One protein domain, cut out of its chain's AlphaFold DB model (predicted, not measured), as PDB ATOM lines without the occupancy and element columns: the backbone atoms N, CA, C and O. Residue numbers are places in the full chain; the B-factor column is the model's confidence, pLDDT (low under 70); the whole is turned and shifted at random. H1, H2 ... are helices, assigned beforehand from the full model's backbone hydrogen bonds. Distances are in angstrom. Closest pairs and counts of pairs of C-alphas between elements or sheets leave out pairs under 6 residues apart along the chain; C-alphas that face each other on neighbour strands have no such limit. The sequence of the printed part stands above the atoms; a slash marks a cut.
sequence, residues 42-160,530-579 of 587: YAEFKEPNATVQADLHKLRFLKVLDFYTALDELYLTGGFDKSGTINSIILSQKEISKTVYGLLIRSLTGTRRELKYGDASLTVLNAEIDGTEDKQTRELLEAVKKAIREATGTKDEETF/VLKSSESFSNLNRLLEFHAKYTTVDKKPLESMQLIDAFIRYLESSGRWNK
ATOM      1  N   TYR A  42      38.319  15.214 -51.165       48.12
ATOM      2  CA  TYR A  42      38.132  16.629 -51.462       48.12
ATOM      3  C   TYR A  42      38.791  17.584 -50.463       48.12
ATOM      4  O   TYR A  42      38.717  18.787 -50.683       48.12
ATOM      5  N   ALA A  43      39.434  17.075 -49.408       48.91
ATOM      6  CA  ALA A  43      39.913  17.875 -48.292       48.91
ATOM      7  C   ALA A  43      41.231  18.623 -48.517       48.91
ATOM      8  O   ALA A  43      42.227  18.067 -48.974       48.91
ATOM      9  N   GLU A  44      41.240  19.897 -48.121       50.16
ATOM     10  CA  GLU A  44      42.336  20.837 -48.376       50.16
ATOM     11  C   GLU A  44      43.522  20.787 -47.380       50.16
ATOM     12  O   GLU A  44      44.515  21.465 -47.634       50.16
ATOM     13  N   PHE A  45      43.491  20.039 -46.259       50.16
ATOM     14  CA  PHE A  45      44.620  20.031 -45.290       50.16
ATOM     15  C   PHE A  45      44.976  18.656 -44.705       50.16
ATOM     16  O   PHE A  45      44.134  17.772 -44.632       50.16
ATOM     17  N   LYS A  46      46.225  18.475 -44.248       57.66
ATOM     18  CA  LYS A  46      46.718  17.241 -43.595       57.66
ATOM     19  C   LYS A  46      46.693  17.357 -42.068       57.66
ATOM     20  O   LYS A  46      47.121  18.376 -41.533       57.66
ATOM     21  N   GLU A  47      46.268  16.305 -41.366       62.06
ATOM     22  CA  GLU A  47      46.268  16.291 -39.896       62.06
ATOM     23  C   GLU A  47      47.682  16.404 -39.284       62.06
ATOM     24  O   GLU A  47      48.650  15.885 -39.855       62.06
ATOM     25  N   PRO A  48      47.822  17.018 -38.089       71.00
ATOM     26  CA  PRO A  48      49.091  17.059 -37.372       71.00
ATOM     27  C   PRO A  48      49.527  15.670 -36.903       71.00
ATOM     28  O   PRO A  48      48.722  14.883 -36.404       71.00
ATOM     29  N   ASN A  49      50.829  15.391 -36.981       74.88
ATOM     30  CA  ASN A  49      51.392  14.122 -36.519       74.88
ATOM     31  C   ASN A  49      51.322  13.960 -34.982       74.88
ATOM     32  O   ASN A  49      51.111  14.920 -34.238       74.88
ATOM     33  N   ALA A  50      51.559  12.737 -34.494       74.25
ATOM     34  CA  ALA A  50      51.448  12.386 -33.073       74.25
ATOM     35  C   ALA A  50      52.300  13.262 -32.132       74.25
ATOM     36  O   ALA A  50      51.883  13.545 -31.009       74.25
ATOM     37  N   THR A  51      53.468  13.724 -32.581       79.69
ATOM     38  CA  THR A  51      54.343  14.606 -31.796       79.69
ATOM     39  C   THR A  51      53.720  15.989 -31.624       79.69
ATOM     40  O   THR A  51      53.714  16.521 -30.515       79.69
ATOM     41  N   VAL A  52      53.145  16.552 -32.695       82.12
ATOM     42  CA  VAL A  52      52.425  17.836 -32.640       82.12
ATOM     43  C   VAL A  52      51.220  17.727 -31.707       82.12
ATOM     44  O   VAL A  52      51.013  18.588 -30.856       82.12
ATOM     45  N   GLN A  53      50.455  16.635 -31.804       81.19
ATOM     46  CA  GLN A  53      49.288  16.402 -30.947       81.19
ATOM     47  C   GLN A  53      49.666  16.270 -29.459       81.19
ATOM     48  O   GLN A  53      48.972  16.800 -28.589       81.19
ATOM     49  N   ALA A  54      50.781  15.600 -29.147       82.00
ATOM     50  CA  ALA A  54      51.274  15.460 -27.777       82.00
ATOM     51  C   ALA A  54      51.702  16.806 -27.164       82.00
ATOM     52  O   ALA A  54      51.400  17.080 -26.000       82.00
ATOM     53  N   ASP A  55      52.362  17.666 -27.941       84.12
ATOM     54  CA  ASP A  55      52.736  19.004 -27.481       84.12
ATOM     55  C   ASP A  55      51.518  19.932 -27.378       84.12
ATOM     56  O   ASP A  55      51.403  20.682 -26.409       84.12
ATOM     57  N   LEU A  56      50.537  19.795 -28.274       84.56
ATOM     58  CA  LEU A  56      49.269  20.518 -28.198       84.56
ATOM     59  C   LEU A  56      48.490  20.179 -26.913       84.56
ATOM     60  O   LEU A  56      47.901  21.058 -26.286       84.56
ATOM     61  N   HIS A  57      48.550  18.932 -26.436       83.38
ATOM     62  CA  HIS A  57      47.958  18.539 -25.149       83.38
ATOM     63  C   HIS A  57      48.479  19.325 -23.946       83.38
ATOM     64  O   HIS A  57      47.734  19.504 -22.976       83.38
ATOM     65  N   LYS A  58      49.694  19.873 -24.020       86.44
ATOM     66  CA  LYS A  58      50.244  20.751 -22.978       86.44
ATOM     67  C   LYS A  58      49.550  22.118 -22.941       86.44
ATOM     68  O   LYS A  58      49.687  22.837 -21.952       86.44
ATOM     69  N   LEU A  59      48.773  22.463 -23.971       87.25
ATOM     70  CA  LEU A  59      48.045  23.726 -24.122       87.25
ATOM     71  C   LEU A  59      46.528  23.592 -23.891       87.25
ATOM     72  O   LEU A  59      45.817  24.583 -23.994       87.25
ATOM     73  N   ARG A  60      46.015  22.407 -23.514       75.69
ATOM     74  CA  ARG A  60      44.567  22.064 -23.458       75.69
ATOM     75  C   ARG A  60      43.648  22.945 -22.601       75.69
ATOM     76  O   ARG A  60      42.438  22.747 -22.604       75.69
ATOM     77  N   PHE A  61      44.205  23.866 -21.825       79.44
ATOM     78  CA  PHE A  61      43.456  24.792 -20.973       79.44
ATOM     79  C   PHE A  61      43.565  26.251 -21.425       79.44
ATOM     80  O   PHE A  61      42.973  27.127 -20.794       79.44
ATOM     81  N   LEU A  62      44.311  26.507 -22.497       86.00
ATOM     82  CA  LEU A  62      44.427  27.808 -23.137       86.00
ATOM     83  C   LEU A  62      43.367  27.940 -24.235       86.00
ATOM     84  O   LEU A  62      42.806  26.943 -24.692       86.00
ATOM     85  N   LYS A  63      43.099  29.172 -24.663       83.81
ATOM     86  CA  LYS A  63      42.239  29.464 -25.814       83.81
ATOM     87  C   LYS A  63      43.027  29.278 -27.110       83.81
ATOM     88  O   LYS A  63      43.353  30.238 -27.792       83.81
ATOM     89  N   VAL A  64      43.426  28.036 -27.392       84.25
ATOM     90  CA  VAL A  64      44.350  27.744 -28.500       84.25
ATOM     91  C   VAL A  64      43.727  28.103 -29.848       84.25
ATOM     92  O   VAL A  64      44.408  28.700 -30.670       84.25
ATOM     93  N   LEU A  65      42.441  27.791 -30.048       77.50
ATOM     94  CA  LEU A  65      41.726  28.175 -31.265       77.50
ATOM     95  C   LEU A  65      41.661  29.702 -31.401       77.50
ATOM     96  O   LEU A  65      42.198  30.225 -32.365       77.50
ATOM     97  N   ASP A  66      41.118  30.407 -30.401       77.00
ATOM     98  CA  ASP A  66      41.003  31.874 -30.434       77.00
ATOM     99  C   ASP A  66      42.367  32.566 -30.620       77.00
ATOM    100  O   ASP A  66      42.464  33.600 -31.277       77.00
ATOM    101  N   PHE A  67      43.438  32.004 -30.046       84.56
ATOM    102  CA  PHE A  67      44.800  32.497 -30.245       84.56
ATOM    103  C   PHE A  67      45.255  32.327 -31.689       84.56
ATOM    104  O   PHE A  67      45.783  33.273 -32.255       84.56
ATOM    105  N   TYR A  68      45.072  31.144 -32.278       78.12
ATOM    106  CA  TYR A  68      45.509  30.885 -33.646       78.12
ATOM    107  C   TYR A  68      44.674  31.639 -34.682       78.12
ATOM    108  O   TYR A  68      45.253  32.129 -35.642       78.12
ATOM    109  N   THR A  69      43.369  31.815 -34.456       68.50
ATOM    110  CA  THR A  69      42.523  32.703 -35.269       68.50
ATOM    111  C   THR A  69      43.035  34.142 -35.219       68.50
ATOM    112  O   THR A  69      43.264  34.746 -36.257       68.50
ATOM    113  N   ALA A  70      43.312  34.678 -34.024       70.19
ATOM    114  CA  ALA A  70      43.875  36.024 -33.901       70.19
ATOM    115  C   ALA A  70      45.301  36.128 -34.481       70.19
ATOM    116  O   ALA A  70      45.697  37.167 -35.002       70.19
ATOM    117  N   LEU A  71      46.088  35.054 -34.394       74.19
ATOM    118  CA  LEU A  71      47.439  34.995 -34.941       74.19
ATOM    119  C   LEU A  71      47.437  35.021 -36.470       74.19
ATOM    120  O   LEU A  71      48.308  35.655 -37.055       74.19
ATOM    121  N   ASP A  72      46.485  34.339 -37.099       66.19
ATOM    122  CA  ASP A  72      46.300  34.353 -38.551       66.19
ATOM    123  C   ASP A  72      46.039  35.782 -39.049       66.19
ATOM    124  O   ASP A  72      46.751  36.283 -39.920       66.19
ATOM    125  N   GLU A  73      45.132  36.497 -38.375       60.28
ATOM    126  CA  GLU A  73      44.858  37.922 -38.611       60.28
ATOM    127  C   GLU A  73      46.107  38.802 -38.419       60.28
ATOM    128  O   GLU A  73      46.348  39.747 -39.175       60.28
ATOM    129  N   LEU A  74      46.959  38.476 -37.442       68.75
ATOM    130  CA  LEU A  74      48.211  39.203 -37.234       68.75
ATOM    131  C   LEU A  74      49.199  38.965 -38.381       68.75
ATOM    132  O   LEU A  74      49.880  39.896 -38.795       68.75
ATOM    133  N   TYR A  75      49.281  37.749 -38.929       62.78
ATOM    134  CA  TYR A  75      50.130  37.454 -40.092       62.78
ATOM    135  C   TYR A  75      49.653  38.150 -41.371       62.78
ATOM    136  O   TYR A  75      50.494  38.560 -42.172       62.78
ATOM    137  N   LEU A  76      48.341  38.351 -41.528       55.16
ATOM    138  CA  LEU A  76      47.759  39.114 -42.639       55.16
ATOM    139  C   LEU A  76      48.110  40.606 -42.593       55.16
ATOM    140  O   LEU A  76      48.209  41.247 -43.634       55.16
ATOM    141  N   THR A  77      48.354  41.140 -41.397       54.38
ATOM    142  CA  THR A  77      48.633  42.563 -41.149       54.38
ATOM    143  C   THR A  77      50.127  42.860 -40.940       54.38
ATOM    144  O   THR A  77      50.493  43.898 -40.397       54.38
ATOM    145  N   GLY A  78      51.018  41.957 -41.378       52.91
ATOM    146  CA  GLY A  78      52.482  42.131 -41.316       52.91
ATOM    147  C   GLY A  78      53.215  41.199 -40.339       52.91
ATOM    148  O   GLY A  78      54.446  41.156 -40.326       52.91
ATOM    149  N   GLY A  79      52.482  40.390 -39.572       55.28
ATOM    150  CA  GLY A  79      52.994  39.302 -38.736       55.28
ATOM    151  C   GLY A  79      53.786  39.725 -37.501       55.28
ATOM    152  O   GLY A  79      53.898  40.893 -37.139       55.28
ATOM    153  N   PHE A  80      54.380  38.728 -36.837       54.56
ATOM    154  CA  PHE A  80      55.398  38.936 -35.803       54.56
ATOM    155  C   PHE A  80      56.760  39.248 -36.434       54.56
ATOM    156  O   PHE A  80      57.747  38.555 -36.166       54.56
ATOM    157  N   ASP A  81      56.842  40.269 -37.290       53.41
ATOM    158  CA  ASP A  81      58.164  40.757 -37.652       53.41
ATOM    159  C   ASP A  81      58.838  41.294 -36.380       53.41
ATOM    160  O   ASP A  81      58.342  42.211 -35.720       53.41
ATOM    161  N   LYS A  82      59.970  40.685 -36.008       45.34
ATOM    162  CA  LYS A  82      60.801  41.123 -34.879       45.34
ATOM    163  C   LYS A  82      61.393  42.513 -35.115       45.34
ATOM    164  O   LYS A  82      61.892  43.105 -34.162       45.34
ATOM    165  N   SER A  83      61.365  43.003 -36.356       40.88
ATOM    166  CA  SER A  83      61.716  44.377 -36.707       40.88
ATOM    167  C   SER A  83      60.607  45.385 -36.363       40.88
ATOM    168  O   SER A  83      60.903  46.562 -36.177       40.88
ATOM    169  N   GLY A  84      59.354  44.931 -36.205       52.38
ATOM    170  CA  GLY A  84      58.227  45.775 -35.815       52.38
ATOM    171  C   GLY A  84      58.353  46.237 -34.365       52.38
ATOM    172  O   GLY A  84      58.446  45.414 -33.446       52.38
ATOM    173  N   THR A  85      58.338  47.556 -34.151       55.69
ATOM    174  CA  THR A  85      58.668  48.203 -32.874       55.69
ATOM    175  C   THR A  85      57.882  47.586 -31.702       55.69
ATOM    176  O   THR A  85      58.507  47.063 -30.781       55.69
ATOM    177  N   ILE A  86      56.544  47.489 -31.761       57.88
ATOM    178  CA  ILE A  86      55.711  46.917 -30.671       57.88
ATOM    179  C   ILE A  86      55.957  45.422 -30.427       57.88
ATOM    180  O   ILE A  86      56.058  45.000 -29.272       57.88
ATOM    181  N   ASN A  87      56.088  44.617 -31.483       61.62
ATOM    182  CA  ASN A  87      56.349  43.182 -31.347       61.62
ATOM    183  C   ASN A  87      57.701  42.939 -30.678       61.62
ATOM    184  O   ASN A  87      57.804  42.117 -29.768       61.62
ATOM    185  N   SER A  88      58.727  43.696 -31.075       60.47
ATOM    186  CA  SER A  88      60.048  43.632 -30.452       60.47
ATOM    187  C   SER A  88      59.987  44.004 -28.967       60.47
ATOM    188  O   SER A  88      60.605  43.337 -28.141       60.47
ATOM    189  N   ILE A  89      59.184  45.008 -28.604       63.25
ATOM    190  CA  ILE A  89      59.047  45.494 -27.231       63.25
ATOM    191  C   ILE A  89      58.371  44.445 -26.352       63.25
ATOM    192  O   ILE A  89      58.911  44.118 -25.299       63.25
ATOM    193  N   ILE A  90      57.235  43.885 -26.781       64.19
ATOM    194  CA  ILE A  90      56.482  42.893 -25.999       64.19
ATOM    195  C   ILE A  90      57.263  41.579 -25.899       64.19
ATOM    196  O   ILE A  90      57.377  41.011 -24.814       64.19
ATOM    197  N   LEU A  91      57.835  41.102 -27.010       64.12
ATOM    198  CA  LEU A  91      58.530  39.812 -27.065       64.12
ATOM    199  C   LEU A  91      59.941  39.840 -26.460       64.12
ATOM    200  O   LEU A  91      60.489  38.780 -26.165       64.12
ATOM    201  N   SER A  92      60.543  41.020 -26.277       64.00
ATOM    202  CA  SER A  92      61.835  41.161 -25.586       64.00
ATOM    203  C   SER A  92      61.704  41.240 -24.063       64.00
ATOM    204  O   SER A  92      62.714  41.097 -23.366       64.00
ATOM    205  N   GLN A  93      60.491  41.420 -23.524       68.50
ATOM    206  CA  GLN A  93      60.288  41.415 -22.078       68.50
ATOM    207  C   GLN A  93      60.492  40.014 -21.507       68.50
ATOM    208  O   GLN A  93      59.968  39.021 -22.005       68.50
ATOM    209  N   LYS A  94      61.226  39.927 -20.396       69.50
ATOM    210  CA  LYS A  94      61.391  38.663 -19.667       69.50
ATOM    211  C   LYS A  94      60.113  38.268 -18.922       69.50
ATOM    212  O   LYS A  94      59.804  37.083 -18.814       69.50
ATOM    213  N   GLU A  95      59.380  39.255 -18.411       78.19
ATOM    214  CA  GLU A  95      58.116  39.086 -17.699       78.19
ATOM    215  C   GLU A  95      57.281  40.369 -17.807       78.19
ATOM    216  O   GLU A  95      57.824  41.471 -17.751       78.19
ATOM    217  N   ILE A  96      55.960  40.213 -17.931       79.19
ATOM    218  CA  ILE A  96      54.985  41.299 -17.822       79.19
ATOM    219  C   ILE A  96      53.933  40.857 -16.806       79.19
ATOM    220  O   ILE A  96      53.294  39.812 -16.975       79.19
ATOM    221  N   SER A  97      53.755  41.637 -15.738       81.25
ATOM    222  CA  SER A  97      52.753  41.334 -14.714       81.25
ATOM    223  C   SER A  97      51.339  41.404 -15.298       81.25
ATOM    224  O   SER A  97      51.080  42.115 -16.267       81.25
ATOM    225  N   LYS A  98      50.378  40.700 -14.691       83.06
ATOM    226  CA  LYS A  98      48.990  40.682 -15.185       83.06
ATOM    227  C   LYS A  98      48.360  42.081 -15.246       83.06
ATOM    228  O   LYS A  98      47.593  42.354 -16.165       83.06
ATOM    229  N   THR A  99      48.679  42.948 -14.287       80.00
ATOM    230  CA  THR A  99      48.182  44.331 -14.245       80.00
ATOM    231  C   THR A  99      48.720  45.138 -15.421       80.00
ATOM    232  O   THR A  99      47.940  45.756 -16.137       80.00
ATOM    233  N   VAL A 100      50.028  45.059 -15.670       80.94
ATOM    234  CA  VAL A 100      50.695  45.760 -16.780       80.94
ATOM    235  C   VAL A 100      50.229  45.219 -18.128       80.94
ATOM    236  O   VAL A 100      49.964  45.982 -19.048       80.94
ATOM    237  N   TYR A 101      50.031  43.905 -18.225       83.12
ATOM    238  CA  TYR A 101      49.488  43.254 -19.413       83.12
ATOM    239  C   TYR A 101      48.061  43.727 -19.734       83.12
ATOM    240  O   TYR A 101      47.731  43.997 -20.885       83.12
ATOM    241  N   GLY A 102      47.214  43.861 -18.709       82.31
ATOM    242  CA  GLY A 102      45.865  44.405 -18.858       82.31
ATOM    243  C   GLY A 102      45.858  45.888 -19.235       82.31
ATOM    244  O   GLY A 102      45.065  46.282 -20.089       82.31
ATOM    245  N   LEU A 103      46.751  46.685 -18.636       81.69
ATOM    246  CA  LEU A 103      46.926  48.097 -18.975       81.69
ATOM    247  C   LEU A 103      47.334  48.245 -20.441       81.69
ATOM    248  O   LEU A 103      46.626  48.912 -21.174       81.69
ATOM    249  N   LEU A 104      48.353  47.512 -20.895       78.38
ATOM    250  CA  LEU A 104      48.810  47.507 -22.288       78.38
ATOM    251  C   LEU A 104      47.668  47.250 -23.286       78.38
ATOM    252  O   LEU A 104      47.517  47.977 -24.265       78.38
ATOM    253  N   ILE A 105      46.840  46.229 -23.034       81.38
ATOM    254  CA  ILE A 105      45.677  45.926 -23.881       81.38
ATOM    255  C   ILE A 105      44.692  47.102 -23.895       81.38
ATOM    256  O   ILE A 105      44.136  47.427 -24.948       81.38
ATOM    257  N   ARG A 106      44.453  47.729 -22.735       81.19
ATOM    258  CA  ARG A 106      43.561  48.886 -22.610       81.19
ATOM    259  C   ARG A 106      44.104  50.083 -23.381       81.19
ATOM    260  O   ARG A 106      43.344  50.648 -24.160       81.19
ATOM    261  N   SER A 107      45.384  50.402 -23.217       76.75
ATOM    262  CA  SER A 107      46.069  51.501 -23.893       76.75
ATOM    263  C   SER A 107      45.982  51.348 -25.408       76.75
ATOM    264  O   SER A 107      45.438  52.213 -26.082       76.75
ATOM    265  N   LEU A 108      46.387  50.186 -25.942       76.69
ATOM    266  CA  LEU A 108      46.305  49.886 -27.377       76.69
ATOM    267  C   LEU A 108      44.865  50.001 -27.905       76.69
ATOM    268  O   LEU A 108      44.634  50.560 -28.972       76.69
ATOM    269  N   THR A 109      43.878  49.516 -27.140       75.56
ATOM    270  CA  THR A 109      42.459  49.611 -27.522       75.56
ATOM    271  C   THR A 109      41.947  51.057 -27.500       75.56
ATOM    272  O   THR A 109      41.171  51.442 -28.376       75.56
ATOM    273  N   GLY A 110      42.339  51.839 -26.489       72.19
ATOM    274  CA  GLY A 110      41.937  53.233 -26.302       72.19
ATOM    275  C   GLY A 110      42.518  54.134 -27.383       72.19
ATOM    276  O   GLY A 110      41.764  54.788 -28.093       72.19
ATOM    277  N   THR A 111      43.828  54.061 -27.600       71.31
ATOM    278  CA  THR A 111      44.525  54.826 -28.639       71.31
ATOM    279  C   THR A 111      44.035  54.485 -30.042       71.31
ATOM    280  O   THR A 111      43.866  55.364 -30.879       71.31
ATOM    281  N   ARG A 112      43.710  53.214 -30.303       70.88
ATOM    282  CA  ARG A 112      43.054  52.824 -31.556       70.88
ATOM    283  C   ARG A 112      41.696  53.504 -31.728       70.88
ATOM    284  O   ARG A 112      41.371  53.908 -32.836       70.88
ATOM    285  N   ARG A 113      40.885  53.630 -30.670       68.62
ATOM    286  CA  ARG A 113      39.626  54.390 -30.757       68.62
ATOM    287  C   ARG A 113      39.880  55.848 -31.094       68.62
ATOM    288  O   ARG A 113      39.198  56.342 -31.976       68.62
ATOM    289  N   GLU A 114      40.837  56.488 -30.431       69.31
ATOM    290  CA  GLU A 114      41.187  57.890 -30.693       69.31
ATOM    291  C   GLU A 114      41.500  58.085 -32.183       69.31
ATOM    292  O   GLU A 114      40.779  58.803 -32.876       69.31
ATOM    293  N   LEU A 115      42.435  57.302 -32.726       71.75
ATOM    294  CA  LEU A 115      42.824  57.377 -34.138       71.75
ATOM    295  C   LEU A 115      41.648  57.103 -35.093       71.75
ATOM    296  O   LEU A 115      41.437  57.830 -36.064       71.75
ATOM    297  N   LYS A 116      40.819  56.093 -34.789       66.62
ATOM    298  CA  LYS A 116      39.614  55.759 -35.573       66.62
ATOM    299  C   LYS A 116      38.467  56.751 -35.409       66.62
ATOM    300  O   LYS A 116      37.504  56.665 -36.162       66.62
ATOM    301  N   TYR A 117      38.555  57.669 -34.462       64.69
ATOM    302  CA  TYR A 117      37.616  58.767 -34.289       64.69
ATOM    303  C   TYR A 117      38.251  60.109 -34.641       64.69
ATOM    304  O   TYR A 117      37.672  61.136 -34.329       64.69
ATOM    305  N   GLY A 118      39.395  60.117 -35.334       59.19
ATOM    306  CA  GLY A 118      40.034  61.349 -35.789       59.19
ATOM    307  C   GLY A 118      40.751  62.144 -34.701       59.19
ATOM    308  O   GLY A 118      41.122  63.285 -34.946       59.19
ATOM    309  N   ASP A 119      40.944  61.551 -33.526       63.94
ATOM    310  CA  ASP A 119      41.747  62.082 -32.430       63.94
ATOM    311  C   ASP A 119      43.164  61.486 -32.540       63.94
ATOM    312  O   ASP A 119      43.424  60.326 -32.209       63.94
ATOM    313  N   ALA A 120      44.083  62.263 -33.115       62.31
ATOM    314  CA  ALA A 120      45.437  61.824 -33.466       62.31
ATOM    315  C   ALA A 120      46.463  61.969 -32.325       62.31
ATOM    316  O   ALA A 120      47.633  61.609 -32.491       62.31
ATOM    317  N   SER A 121      46.037  62.495 -31.175       62.75
ATOM    318  CA  SER A 121      46.904  62.995 -30.098       62.75
ATOM    319  C   SER A 121      47.463  61.941 -29.147       62.75
ATOM    320  O   SER A 121      48.409  62.203 -28.393       62.75
ATOM    321  N   LEU A 122      46.894  60.730 -29.179       72.94
ATOM    322  CA  LEU A 122      47.223  59.637 -28.261       72.94
ATOM    323  C   LEU A 122      46.956  60.022 -26.786       72.94
ATOM    324  O   LEU A 122      47.709  59.623 -25.892       72.94
ATOM    325  N   THR A 123      45.932  60.838 -26.515       70.62
ATOM    326  CA  THR A 123      45.667  61.444 -25.196       70.62
ATOM    327  C   THR A 123      45.481  60.417 -24.079       70.62
ATOM    328  O   THR A 123      46.074  60.567 -23.009       70.62
ATOM    329  N   VAL A 124      44.727  59.340 -24.310       74.44
ATOM    330  CA  VAL A 124      44.553  58.236 -23.351       74.44
ATOM    331  C   VAL A 124      45.904  57.636 -22.986       74.44
ATOM    332  O   VAL A 124      46.176  57.392 -21.810       74.44
ATOM    333  N   LEU A 125      46.775  57.443 -23.977       76.94
ATOM    334  CA  LEU A 125      48.105  56.891 -23.755       76.94
ATOM    335  C   LEU A 125      49.002  57.873 -22.993       76.94
ATOM    336  O   LEU A 125      49.742  57.448 -22.112       76.94
ATOM    337  N   ASN A 126      48.898  59.175 -23.270       79.88
ATOM    338  CA  ASN A 126      49.618  60.222 -22.536       79.88
ATOM    339  C   ASN A 126      49.212  60.260 -21.064       79.88
ATOM    340  O   ASN A 126      50.068  60.183 -20.189       79.88
ATOM    341  N   ALA A 127      47.907  60.286 -20.790       79.81
ATOM    342  CA  ALA A 127      47.386  60.286 -19.429       79.81
ATOM    343  C   ALA A 127      47.805  59.027 -18.650       79.81
ATOM    344  O   ALA A 127      48.113  59.095 -17.459       79.81
ATOM    345  N   GLU A 128      47.845  57.867 -19.314       83.38
ATOM    346  CA  GLU A 128      48.320  56.622 -18.709       83.38
ATOM    347  C   GLU A 128      49.836  56.623 -18.458       83.38
ATOM    348  O   GLU A 128      50.265  56.117 -17.421       83.38
ATOM    349  N   ILE A 129      50.643  57.215 -19.345       83.75
ATOM    350  CA  ILE A 129      52.093  57.401 -19.146       83.75
ATOM    351  C   ILE A 129      52.355  58.324 -17.949       83.75
ATOM    352  O   ILE A 129      53.110  57.952 -17.044       83.75
ATOM    353  N   ASP A 130      51.696  59.483 -17.912       83.25
ATOM    354  CA  ASP A 130      51.867  60.498 -16.869       83.25
ATOM    355  C   ASP A 130      51.408  59.986 -15.496       83.25
ATOM    356  O   ASP A 130      52.049  60.246 -14.476       83.25
ATOM    357  N   GLY A 131      50.323  59.206 -15.468       81.88
ATOM    358  CA  GLY A 131      49.775  58.596 -14.255       81.88
ATOM    359  C   GLY A 131      50.511  57.343 -13.764       81.88
ATOM    360  O   GLY A 131      50.184  56.830 -12.693       81.88
ATOM    361  N   THR A 132      51.485  56.820 -14.515       83.25
ATOM    362  CA  THR A 132      52.209  55.589 -14.160       83.25
ATOM    363  C   THR A 132      53.510  55.911 -13.440       83.25
ATOM    364  O   THR A 132      54.415  56.471 -14.046       83.25
ATOM    365  N   GLU A 133      53.663  55.500 -12.177       79.06
ATOM    366  CA  GLU A 133      54.915  55.660 -11.409       79.06
ATOM    367  C   GLU A 133      55.938  54.533 -11.646       79.06
ATOM    368  O   GLU A 133      57.142  54.738 -11.478       79.06
ATOM    369  N   ASP A 134      55.479  53.343 -12.049       82.44
ATOM    370  CA  ASP A 134      56.349  52.196 -12.307       82.44
ATOM    371  C   ASP A 134      57.178  52.395 -13.582       82.44
ATOM    372  O   ASP A 134      56.644  52.538 -14.684       82.44
ATOM    373  N   LYS A 135      58.504  52.351 -13.435       80.31
ATOM    374  CA  LYS A 135      59.447  52.625 -14.524       80.31
ATOM    375  C   LYS A 135      59.287  51.654 -15.698       80.31
ATOM    376  O   LYS A 135      59.295  52.097 -16.840       80.31
ATOM    377  N   GLN A 136      59.124  50.357 -15.430       75.81
ATOM    378  CA  GLN A 136      59.023  49.347 -16.489       75.81
ATOM    379  C   GLN A 136      57.716  49.498 -17.281       75.81
ATOM    380  O   GLN A 136      57.704  49.385 -18.505       75.81
ATOM    381  N   THR A 137      56.615  49.788 -16.588       79.25
ATOM    382  CA  THR A 137      55.311  50.065 -17.199       79.25
ATOM    383  C   THR A 137      55.355  51.343 -18.026       79.25
ATOM    384  O   THR A 137      54.865  51.353 -19.152       79.25
ATOM    385  N   ARG A 138      55.986  52.405 -17.511       83.88
ATOM    386  CA  ARG A 138      56.137  53.666 -18.240       83.88
ATOM    387  C   ARG A 138      56.959  53.482 -19.517       83.88
ATOM    388  O   ARG A 138      56.495  53.871 -20.582       83.88
ATOM    389  N   GLU A 139      58.111  52.815 -19.433       79.31
ATOM    390  CA  GLU A 139      58.955  52.502 -20.597       79.31
ATOM    391  C   GLU A 139      58.190  51.682 -21.653       79.31
ATOM    392  O   GLU A 139      58.317  51.935 -22.850       79.31
ATOM    393  N   LEU A 140      57.350  50.732 -21.223       76.75
ATOM    394  CA  LEU A 140      56.505  49.944 -22.121       76.75
ATOM    395  C   LEU A 140      55.472  50.817 -22.854       76.75
ATOM    396  O   LEU A 140      55.329  50.700 -24.071       76.75
ATOM    397  N   LEU A 141      54.766  51.690 -22.130       81.75
ATOM    398  CA  LEU A 141      53.748  52.578 -22.700       81.75
ATOM    399  C   LEU A 141      54.357  53.645 -23.623       81.75
ATOM    400  O   LEU A 141      53.821  53.898 -24.700       81.75
ATOM    401  N   GLU A 142      55.506  54.219 -23.263       81.75
ATOM    402  CA  GLU A 142      56.253  55.154 -24.117       81.75
ATOM    403  C   GLU A 142      56.697  54.496 -25.428       81.75
ATOM    404  O   GLU A 142      56.638  55.099 -26.503       81.75
ATOM    405  N   ALA A 143      57.112  53.234 -25.360       74.88
ATOM    406  CA  ALA A 143      57.553  52.494 -26.527       74.88
ATOM    407  C   ALA A 143      56.371  52.113 -27.447       74.88
ATOM    408  O   ALA A 143      56.496  52.190 -28.671       74.88
ATOM    409  N   VAL A 144      55.199  51.806 -26.875       76.75
ATOM    410  CA  VAL A 144      53.932  51.696 -27.624       76.75
ATOM    411  C   VAL A 144      53.584  53.021 -28.295       76.75
ATOM    412  O   VAL A 144      53.318  53.035 -29.495       76.75
ATOM    413  N   LYS A 145      53.647  54.138 -27.559       79.69
ATOM    414  CA  LYS A 145      53.373  55.480 -28.094       79.69
ATOM    415  C   LYS A 145      54.239  55.769 -29.311       79.69
ATOM    416  O   LYS A 145      53.736  56.177 -30.353       79.69
ATOM    417  N   LYS A 146      55.542  55.512 -29.192       77.44
ATOM    418  CA  LYS A 146      56.504  55.701 -30.276       77.44
ATOM    419  C   LYS A 146      56.145  54.877 -31.513       77.44
ATOM    420  O   LYS A 146      56.140  55.420 -32.609       77.44
ATOM    421  N   ALA A 147      55.825  53.600 -31.343       71.38
ATOM    422  CA  ALA A 147      55.497  52.726 -32.463       71.38
ATOM    423  C   ALA A 147      54.190  53.107 -33.167       71.38
ATOM    424  O   ALA A 147      54.106  53.017 -34.388       71.38
ATOM    425  N   ILE A 148      53.184  53.556 -32.409       73.88
ATOM    426  CA  ILE A 148      51.946  54.076 -32.990       73.88
ATOM    427  C   ILE A 148      52.262  55.297 -33.853       73.88
ATOM    428  O   ILE A 148      51.891  55.306 -35.018       73.88
ATOM    429  N   ARG A 149      53.036  56.261 -33.338       75.06
ATOM    430  CA  ARG A 149      53.455  57.440 -34.116       75.06
ATOM    431  C   ARG A 149      54.259  57.094 -35.362       75.06
ATOM    432  O   ARG A 149      54.083  57.730 -36.391       75.06
ATOM    433  N   GLU A 150      55.178  56.137 -35.261       72.38
ATOM    434  CA  GLU A 150      55.966  55.683 -36.412       72.38
ATOM    435  C   GLU A 150      55.065  55.086 -37.497       72.38
ATOM    436  O   GLU A 150      55.328  55.300 -38.677       72.38
ATOM    437  N   ALA A 151      54.000  54.382 -37.103       68.88
ATOM    438  CA  ALA A 151      53.039  53.803 -38.031       68.88
ATOM    439  C   ALA A 151      52.086  54.847 -38.636       68.88
ATOM    440  O   ALA A 151      51.762  54.750 -39.810       68.88
ATOM    441  N   THR A 152      51.638  55.838 -37.860       69.25
ATOM    442  CA  THR A 152      50.571  56.769 -38.273       69.25
ATOM    443  C   THR A 152      51.060  58.152 -38.698       69.25
ATOM    444  O   THR A 152      50.282  58.941 -39.226       69.25
ATOM    445  N   GLY A 153      52.320  58.501 -38.430       70.56
ATOM    446  CA  GLY A 153      52.862  59.838 -38.686       70.56
ATOM    447  C   GLY A 153      52.294  60.944 -37.783       70.56
ATOM    448  O   GLY A 153      52.467  62.126 -38.088       70.56
ATOM    449  N   THR A 154      51.618  60.598 -36.680       71.19
ATOM    450  CA  THR A 154      50.922  61.579 -35.829       71.19
ATOM    451  C   THR A 154      51.869  62.434 -34.974       71.19
ATOM    452  O   THR A 154      52.976  62.021 -34.611       71.19
ATOM    453  N   LYS A 155      51.432  63.663 -34.650       66.62
ATOM    454  CA  LYS A 155      52.182  64.665 -33.865       66.62
ATOM    455  C   LYS A 155      51.688  64.737 -32.413       66.62
ATOM    456  O   LYS A 155      50.576  64.330 -32.115       66.62
ATOM    457  N   ASP A 156      52.510  65.300 -31.524       60.56
ATOM    458  CA  ASP A 156      52.176  65.551 -30.104       60.56
ATOM    459  C   ASP A 156      51.297  66.790 -29.863       60.56
ATOM    460  O   ASP A 156      51.035  67.154 -28.719       60.56
ATOM    461  N   GLU A 157      50.904  67.493 -30.921       66.31
ATOM    462  CA  GLU A 157      50.161  68.742 -30.796       66.31
ATOM    463  C   GLU A 157      48.668  68.464 -30.645       66.31
ATOM    464  O   GLU A 157      48.080  67.777 -31.476       66.31
ATOM    465  N   GLU A 158      48.058  69.047 -29.610       67.56
ATOM    466  CA  GLU A 158      46.621  68.903 -29.392       67.56
ATOM    467  C   GLU A 158      45.821  69.602 -30.492       67.56
ATOM    468  O   GLU A 158      46.025  70.802 -30.750       67.56
ATOM    469  N   THR A 159      44.877  68.875 -31.088       67.56
ATOM    470  CA  THR A 159      43.965  69.397 -32.109       67.56
ATOM    471  C   THR A 159      42.925  70.339 -31.502       67.56
ATOM    472  O   THR A 159      42.684  70.373 -30.293       67.56
ATOM    473  N   PHE A 160      42.272  71.145 -32.342       67.94
ATOM    474  CA  PHE A 160      41.210  72.039 -31.879       67.94
ATOM    475  C   PHE A 160      40.036  71.266 -31.256       67.94
ATOM    476  O   PHE A 160      39.524  71.654 -30.204       67.94
ATOM    477  N   VAL A 530      45.326  38.822 -30.290       82.69
ATOM    478  CA  VAL A 530      46.317  37.821 -29.845       82.69
ATOM    479  C   VAL A 530      46.603  37.950 -28.341       82.69
ATOM    480  O   VAL A 530      46.636  36.955 -27.599       82.69
ATOM    481  N   LEU A 531      46.779  39.182 -27.858       85.06
ATOM    482  CA  LEU A 531      47.054  39.460 -26.449       85.06
ATOM    483  C   LEU A 531      45.853  39.105 -25.556       85.06
ATOM    484  O   LEU A 531      46.025  38.505 -24.489       85.06
ATOM    485  N   LYS A 532      44.627  39.410 -25.994       86.06
ATOM    486  CA  LYS A 532      43.389  39.043 -25.288       86.06
ATOM    487  C   LYS A 532      43.177  37.531 -25.250       86.06
ATOM    488  O   LYS A 532      42.824  37.001 -24.194       86.06
ATOM    489  N   SER A 533      43.419  36.832 -26.358       84.94
ATOM    490  CA  SER A 533      43.254  35.376 -26.463       84.94
ATOM    491  C   SER A 533      44.232  34.604 -25.577       84.94
ATOM    492  O   SER A 533      43.887  33.556 -25.029       84.94
ATOM    493  N   SER A 534      45.437  35.130 -25.360       87.19
ATOM    494  CA  SER A 534      46.430  34.507 -24.475       87.19
ATOM    495  C   SER A 534      46.176  34.753 -22.977       87.19
ATOM    496  O   SER A 534      46.628  33.963 -22.145       87.19
ATOM    497  N   GLU A 535      45.412  35.784 -22.601       86.75
ATOM    498  CA  GLU A 535      45.018  36.151 -21.221       86.75
ATOM    499  C   GLU A 535      46.166  36.560 -20.268       86.75
ATOM    500  O   GLU A 535      45.915  37.211 -19.250       86.75
ATOM    501  N   SER A 536      47.414  36.174 -20.547       88.75
ATOM    502  CA  SER A 536      48.610  36.545 -19.782       88.75
ATOM    503  C   SER A 536      49.887  36.353 -20.600       88.75
ATOM    504  O   SER A 536      49.939  35.499 -21.487       88.75
ATOM    505  N   PHE A 537      50.954  37.057 -20.219       85.75
ATOM    506  CA  PHE A 537      52.266  36.945 -20.862       85.75
ATOM    507  C   PHE A 537      52.865  35.525 -20.814       85.75
ATOM    508  O   PHE A 537      53.415  35.038 -21.797       85.75
ATOM    509  N   SER A 538      52.701  34.799 -19.700       87.50
ATOM    510  CA  SER A 538      53.182  33.410 -19.588       87.50
ATOM    511  C   SER A 538      52.477  32.465 -20.570       87.50
ATOM    512  O   SER A 538      53.112  31.614 -21.195       87.50
ATOM    513  N   ASN A 539      51.162  32.625 -20.740       90.44
ATOM    514  CA  ASN A 539      50.401  31.842 -21.711       90.44
ATOM    515  C   ASN A 539      50.762  32.223 -23.147       90.44
ATOM    516  O   ASN A 539      50.893  31.326 -23.977       90.44
ATOM    517  N   LEU A 540      50.944  33.521 -23.420       87.38
ATOM    518  CA  LEU A 540      51.403  34.022 -24.713       87.38
ATOM    519  C   LEU A 540      52.711  33.335 -25.122       87.38
ATOM    520  O   LEU A 540      52.769  32.751 -26.198       87.38
ATOM    521  N   ASN A 541      53.711  33.289 -24.235       86.25
ATOM    522  CA  ASN A 541      54.986  32.621 -24.517       86.25
ATOM    523  C   ASN A 541      54.820  31.130 -24.823       86.25
ATOM    524  O   ASN A 541      55.375  30.640 -25.799       86.25
ATOM    525  N   ARG A 542      53.999  30.410 -24.054       87.81
ATOM    526  CA  ARG A 542      53.737  28.979 -24.307       87.81
ATOM    527  C   ARG A 542      53.074  28.732 -25.665       87.81
ATOM    528  O   ARG A 542      53.358  27.727 -26.312       87.81
ATOM    529  N   LEU A 543      52.167  29.620 -26.073       88.62
ATOM    530  CA  LEU A 543      51.494  29.553 -27.370       88.62
ATOM    531  C   LEU A 543      52.468  29.888 -28.511       88.62
ATOM    532  O   LEU A 543      52.509  29.168 -29.505       88.62
ATOM    533  N   LEU A 544      53.309  30.911 -28.333       85.12
ATOM    534  CA  LEU A 544      54.335  31.303 -29.301       85.12
ATOM    535  C   LEU A 544      55.443  30.257 -29.458       85.12
ATOM    536  O   LEU A 544      55.898  30.026 -30.572       85.12
ATOM    537  N   GLU A 545      55.857  29.585 -28.383       84.94
ATOM    538  CA  GLU A 545      56.813  28.471 -28.441       84.94
ATOM    539  C   GLU A 545      56.279  27.312 -29.286       84.94
ATOM    540  O   GLU A 545      57.000  26.742 -30.108       84.94
ATOM    541  N   PHE A 546      55.001  26.972 -29.106       88.25
ATOM    542  CA  PHE A 546      54.348  25.956 -29.920       88.25
ATOM    543  C   PHE A 546      54.239  26.415 -31.383       88.25
ATOM    544  O   PHE A 546      54.583  25.650 -32.288       88.25
ATOM    545  N   HIS A 547      53.858  27.676 -31.613       85.69
ATOM    546  CA  HIS A 547      53.775  28.267 -32.951       85.69
ATOM    547  C   HIS A 547      55.111  28.242 -33.697       85.69
ATOM    548  O   HIS A 547      55.186  27.760 -34.829       85.69
ATOM    549  N   ALA A 548      56.184  28.682 -33.040       81.25
ATOM    550  CA  ALA A 548      57.535  28.700 -33.591       81.25
ATOM    551  C   ALA A 548      58.020  27.302 -33.999       81.25
ATOM    552  O   ALA A 548      58.788  27.157 -34.946       81.25
ATOM    553  N   LYS A 549      57.574  26.265 -33.282       83.00
ATOM    554  CA  LYS A 549      58.006  24.885 -33.502       83.00
ATOM    555  C   LYS A 549      57.239  24.171 -34.615       83.00
ATOM    556  O   LYS A 549      57.810  23.290 -35.255       83.00
ATOM    557  N   TYR A 550      55.960  24.494 -34.812       82.50
ATOM    558  CA  TYR A 550      55.059  23.655 -35.615       82.50
ATOM    559  C   TYR A 550      54.316  24.365 -36.738       82.50
ATOM    560  O   TYR A 550      53.914  23.709 -37.695       82.50
ATOM    561  N   THR A 551      54.136  25.677 -36.637       76.44
ATOM    562  CA  THR A 551      53.328  26.461 -37.581       76.44
ATOM    563  C   THR A 551      54.093  27.670 -38.120       76.44
ATOM    564  O   THR A 551      53.499  28.592 -38.665       76.44
ATOM    565  N   THR A 552      55.424  27.658 -37.999       76.94
ATOM    566  CA  THR A 552      56.322  28.685 -38.540       76.94
ATOM    567  C   THR A 552      57.321  28.062 -39.508       76.94
ATOM    568  O   THR A 552      57.967  27.064 -39.190       76.94
ATOM    569  N   VAL A 553      57.490  28.691 -40.669       71.62
ATOM    570  CA  VAL A 553      58.533  28.384 -41.649       71.62
ATOM    571  C   VAL A 553      59.412  29.617 -41.818       71.62
ATOM    572  O   VAL A 553      58.950  30.674 -42.253       71.62
ATOM    573  N   ASP A 554      60.689  29.483 -41.458       70.62
ATOM    574  CA  ASP A 554      61.639  30.597 -41.489       70.62
ATOM    575  C   ASP A 554      61.700  31.240 -42.881       70.62
ATOM    576  O   ASP A 554      61.825  30.549 -43.894       70.62
ATOM    577  N   LYS A 555      61.597  32.575 -42.920       63.94
ATOM    578  CA  LYS A 555      61.611  33.405 -44.141       63.94
ATOM    579  C   LYS A 555      60.546  33.051 -45.185       63.94
ATOM    580  O   LYS A 555      60.656  33.474 -46.336       63.94
ATOM    581  N   LYS A 556      59.511  32.303 -44.801       62.81
ATOM    582  CA  LYS A 556      58.398  31.928 -45.675       62.81
ATOM    583  C   LYS A 556      57.056  32.202 -44.985       62.81
ATOM    584  O   LYS A 556      56.397  31.276 -44.502       62.81
ATOM    585  N   PRO A 557      56.637  33.479 -44.927       58.59
ATOM    586  CA  PRO A 557      55.418  33.881 -44.224       58.59
ATOM    587  C   PRO A 557      54.166  33.220 -44.812       58.59
ATOM    588  O   PRO A 557      53.354  32.705 -44.056       58.59
ATOM    589  N   LEU A 558      54.069  33.107 -46.141       52.41
ATOM    590  CA  LEU A 558      52.940  32.445 -46.807       52.41
ATOM    591  C   LEU A 558      52.824  30.952 -46.454       52.41
ATOM    592  O   LEU A 558      51.723  30.452 -46.248       52.41
ATOM    593  N   GLU A 559      53.947  30.234 -46.332       59.62
ATOM    594  CA  GLU A 559      53.927  28.828 -45.895       59.62
ATOM    595  C   GLU A 559      53.551  28.716 -44.407       59.62
ATOM    596  O   GLU A 559      52.845  27.789 -44.014       59.62
ATOM    597  N   SER A 560      53.961  29.681 -43.578       60.62
ATOM    598  CA  SER A 560      53.570  29.746 -42.160       60.62
ATOM    599  C   SER A 560      52.069  29.986 -42.000       60.62
ATOM    600  O   SER A 560      51.420  29.293 -41.222       60.62
ATOM    601  N   MET A 561      51.504  30.903 -42.788       58.06
ATOM    602  CA  MET A 561      50.062  31.152 -42.837       58.06
ATOM    603  C   MET A 561      49.298  29.900 -43.262       58.06
ATOM    604  O   MET A 561      48.357  29.507 -42.591       58.06
ATOM    605  N   GLN A 562      49.750  29.188 -44.299       57.97
ATOM    606  CA  GLN A 562      49.123  27.922 -44.698       57.97
ATOM    607  C   GLN A 562      49.139  26.870 -43.577       57.97
ATOM    608  O   GLN A 562      48.176  26.117 -43.426       57.97
ATOM    609  N   LEU A 563      50.211  26.808 -42.779       66.06
ATOM    610  CA  LEU A 563      50.292  25.910 -41.625       66.06
ATOM    611  C   LEU A 563      49.393  26.353 -40.467       66.06
ATOM    612  O   LEU A 563      48.757  25.495 -39.858       66.06
ATOM    613  N   ILE A 564      49.326  27.655 -40.166       68.06
ATOM    614  CA  ILE A 564      48.385  28.230 -39.193       68.06
ATOM    615  C   ILE A 564      46.956  27.878 -39.602       68.06
ATOM    616  O   ILE A 564      46.212  27.303 -38.813       68.06
ATOM    617  N   ASP A 565      46.611  28.132 -40.857       57.12
ATOM    618  CA  ASP A 565      45.279  27.942 -41.407       57.12
ATOM    619  C   ASP A 565      44.893  26.447 -41.410       57.12
ATOM    620  O   ASP A 565      43.802  26.066 -40.985       57.12
ATOM    621  N   ALA A 566      45.824  25.549 -41.760       63.41
ATOM    622  CA  ALA A 566      45.651  24.102 -41.594       63.41
ATOM    623  C   ALA A 566      45.475  23.687 -40.120       63.41
ATOM    624  O   ALA A 566      44.687  22.790 -39.804       63.41
ATOM    625  N   PHE A 567      46.197  24.334 -39.206       73.44
ATOM    626  CA  PHE A 567      46.139  24.037 -37.782       73.44
ATOM    627  C   PHE A 567      44.834  24.512 -37.137       73.44
ATOM    628  O   PHE A 567      44.230  23.755 -36.378       73.44
ATOM    629  N   ILE A 568      44.341  25.700 -37.498       66.69
ATOM    630  CA  ILE A 568      43.008  26.199 -37.130       66.69
ATOM    631  C   ILE A 568      41.955  25.178 -37.552       66.69
ATOM    632  O   ILE A 568      41.196  24.699 -36.707       66.69
ATOM    633  N   ARG A 569      41.981  24.743 -38.821       58.47
ATOM    634  CA  ARG A 569      41.029  23.746 -39.337       58.47
ATOM    635  C   ARG A 569      41.075  22.437 -38.533       58.47
ATOM    636  O   ARG A 569      40.034  21.845 -38.234       58.47
ATOM    637  N   TYR A 570      42.262  21.992 -38.112       68.88
ATOM    638  CA  TYR A 570      42.404  20.842 -37.213       68.88
ATOM    639  C   TYR A 570      41.794  21.092 -35.818       68.88
ATOM    640  O   TYR A 570      41.064  20.238 -35.296       68.88
ATOM    641  N   LEU A 571      42.053  22.245 -35.199       69.81
ATOM    642  CA  LEU A 571      41.524  22.598 -33.876       69.81
ATOM    643  C   LEU A 571      39.990  22.669 -33.876       69.81
ATOM    644  O   LEU A 571      39.349  22.079 -33.001       69.81
ATOM    645  N   GLU A 572      39.406  23.297 -34.895       60.50
ATOM    646  CA  GLU A 572      37.956  23.366 -35.107       60.50
ATOM    647  C   GLU A 572      37.338  21.973 -35.258       60.50
ATOM    648  O   GLU A 572      36.297  21.665 -34.666       60.50
ATOM    649  N   SER A 573      38.010  21.095 -36.009       55.97
ATOM    650  CA  SER A 573      37.548  19.728 -36.242       55.97
ATOM    651  C   SER A 573      37.597  18.855 -34.989       55.97
ATOM    652  O   SER A 573      36.824  17.901 -34.879       55.97
ATOM    653  N   SER A 574      38.473  19.154 -34.030       61.59
ATOM    654  CA  SER A 574      38.752  18.245 -32.920       61.59
ATOM    655  C   SER A 574      37.902  18.510 -31.677       61.59
ATOM    656  O   SER A 574      37.854  17.635 -30.814       61.59
ATOM    657  N   GLY A 575      37.180  19.638 -31.580       52.88
ATOM    658  CA  GLY A 575      36.157  19.958 -30.557       52.88
ATOM    659  C   GLY A 575      36.619  19.959 -29.086       52.88
ATOM    660  O   GLY A 575      35.925  20.468 -28.210       52.88
ATOM    661  N   ARG A 576      37.802  19.403 -28.809       59.03
ATOM    662  CA  ARG A 576      38.455  19.230 -27.507       59.03
ATOM    663  C   ARG A 576      39.145  20.505 -27.026       59.03
ATOM    664  O   ARG A 576      39.451  20.602 -25.843       59.03
ATOM    665  N   TRP A 577      39.378  21.454 -27.931       60.91
ATOM    666  CA  TRP A 577      40.138  22.684 -27.678       60.91
ATOM    667  C   TRP A 577      39.256  23.934 -27.608       60.91
ATOM    668  O   TRP A 577      39.741  25.006 -27.260       60.91
ATOM    669  N   ASN A 578      37.949  23.785 -27.853       55.19
ATOM    670  CA  ASN A 578      36.966  24.852 -27.704       55.19
ATOM    671  C   ASN A 578      36.568  24.936 -26.232       55.19
ATOM    672  O   ASN A 578      35.719  24.180 -25.748       55.19
ATOM    673  N   LYS A 579      37.197  25.840 -25.482       47.97
ATOM    674  CA  LYS A 579      36.789  26.116 -24.104       47.97
ATOM    675  C   LYS A 579      35.370  26.701 -24.151       47.97
ATOM    676  O   LYS A 579      35.179  27.825 -24.601       47.97
TER     677      LYS A 579
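This is residues 42 to 160 and 530 to 579 of the 587 residues of the protein "Pre-mRNA-splicing factor SPF27" of Caenorhabditis brenneri (UniProt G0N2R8). An elongated stack of helices makes two lobes: at one end H4, H5 and H6 stand side by side in a triangle with H3 packed on H6, and at the other H2 packs on H9 and H7, while H8 and H1 continue the looser second lobe. The short H7 lies in the middle, between H2 and H4, and contacts between the lobes are few. The printed part has 169 residues with nine named helices, H1 to H9 in order, and no named strand; the class is all helix. It is only just compact, close to loose, with a radius of gyration of the C-alphas of 18.1 A and spans of 59 by 30 by 27 A.

H1, residues 50 to 57, only just touches H8, residues 537 to 550, with 3 pairs of C-alphas within 8 A; the closest are Val 52 and Tyr 550, 7.0 A, and H8 takes part with residues 546 to 550 alone. H2, residues 64 to 76, touches H9, residues 557 to 574, at a shallow tilt of 24 degrees, opposite ways; the closest C-alphas are Leu 65 and Leu 571, 6.2 A. H2 also touches H7, residues 530 to 534, the closest C-alphas being Phe 67 and Ser 533, 5.0 A. H3, residues 85 to 92, touches H6, residues 135 to 152, the closest C-alphas being Thr 85 and Ala 147, 5.5 A. H4, residues 98 to 116, and H5, residues 123 to 130, form a helical hairpin, with C-alphas of Ser 107 and Leu 125 closest at 5.8 A. H5 and H6 form another, with Ile 129 and Arg 138 closest at 5.6 A between C-alphas. H4 touches H6 the same way at a shallow tilt of 25 degrees, the closest C-alphas being Val 100 and Thr 137, 6.3 A. H4 and H7 are close but not clearly touching, with C-alphas of Ile 105 and Leu 531 closest at 7.1 A. In the nine helices every O i to N i+4 pair is within hydrogen-bond range.

H1 begins at C-alpha 50, (51.448, 12.386, -33.073). From first to last C-alpha, H2 measures 18.5 A, H4 27.0 A, H6 25.7 A, H8 20.1 A and H9 25.5 A; H1, H3, H5 and H7 are shorter. H4 begins at C-alpha 98, (48.990, 40.682, -15.185). H9 ends at C-alpha 574, (38.752, 18.245, -32.920).

The C-alphas farthest apart, of Ala 50 and Phe 160, are 60.5 A apart. Residues 161 to 529 are not printed, and C-alphas 160 and 530 are 34.7 A apart across the cut. Of the links that are printed whole, none is long. The mean pLDDT of the printed part is 71.9; 70 residues are under 70, among them 72 to 94 and 568 to 579.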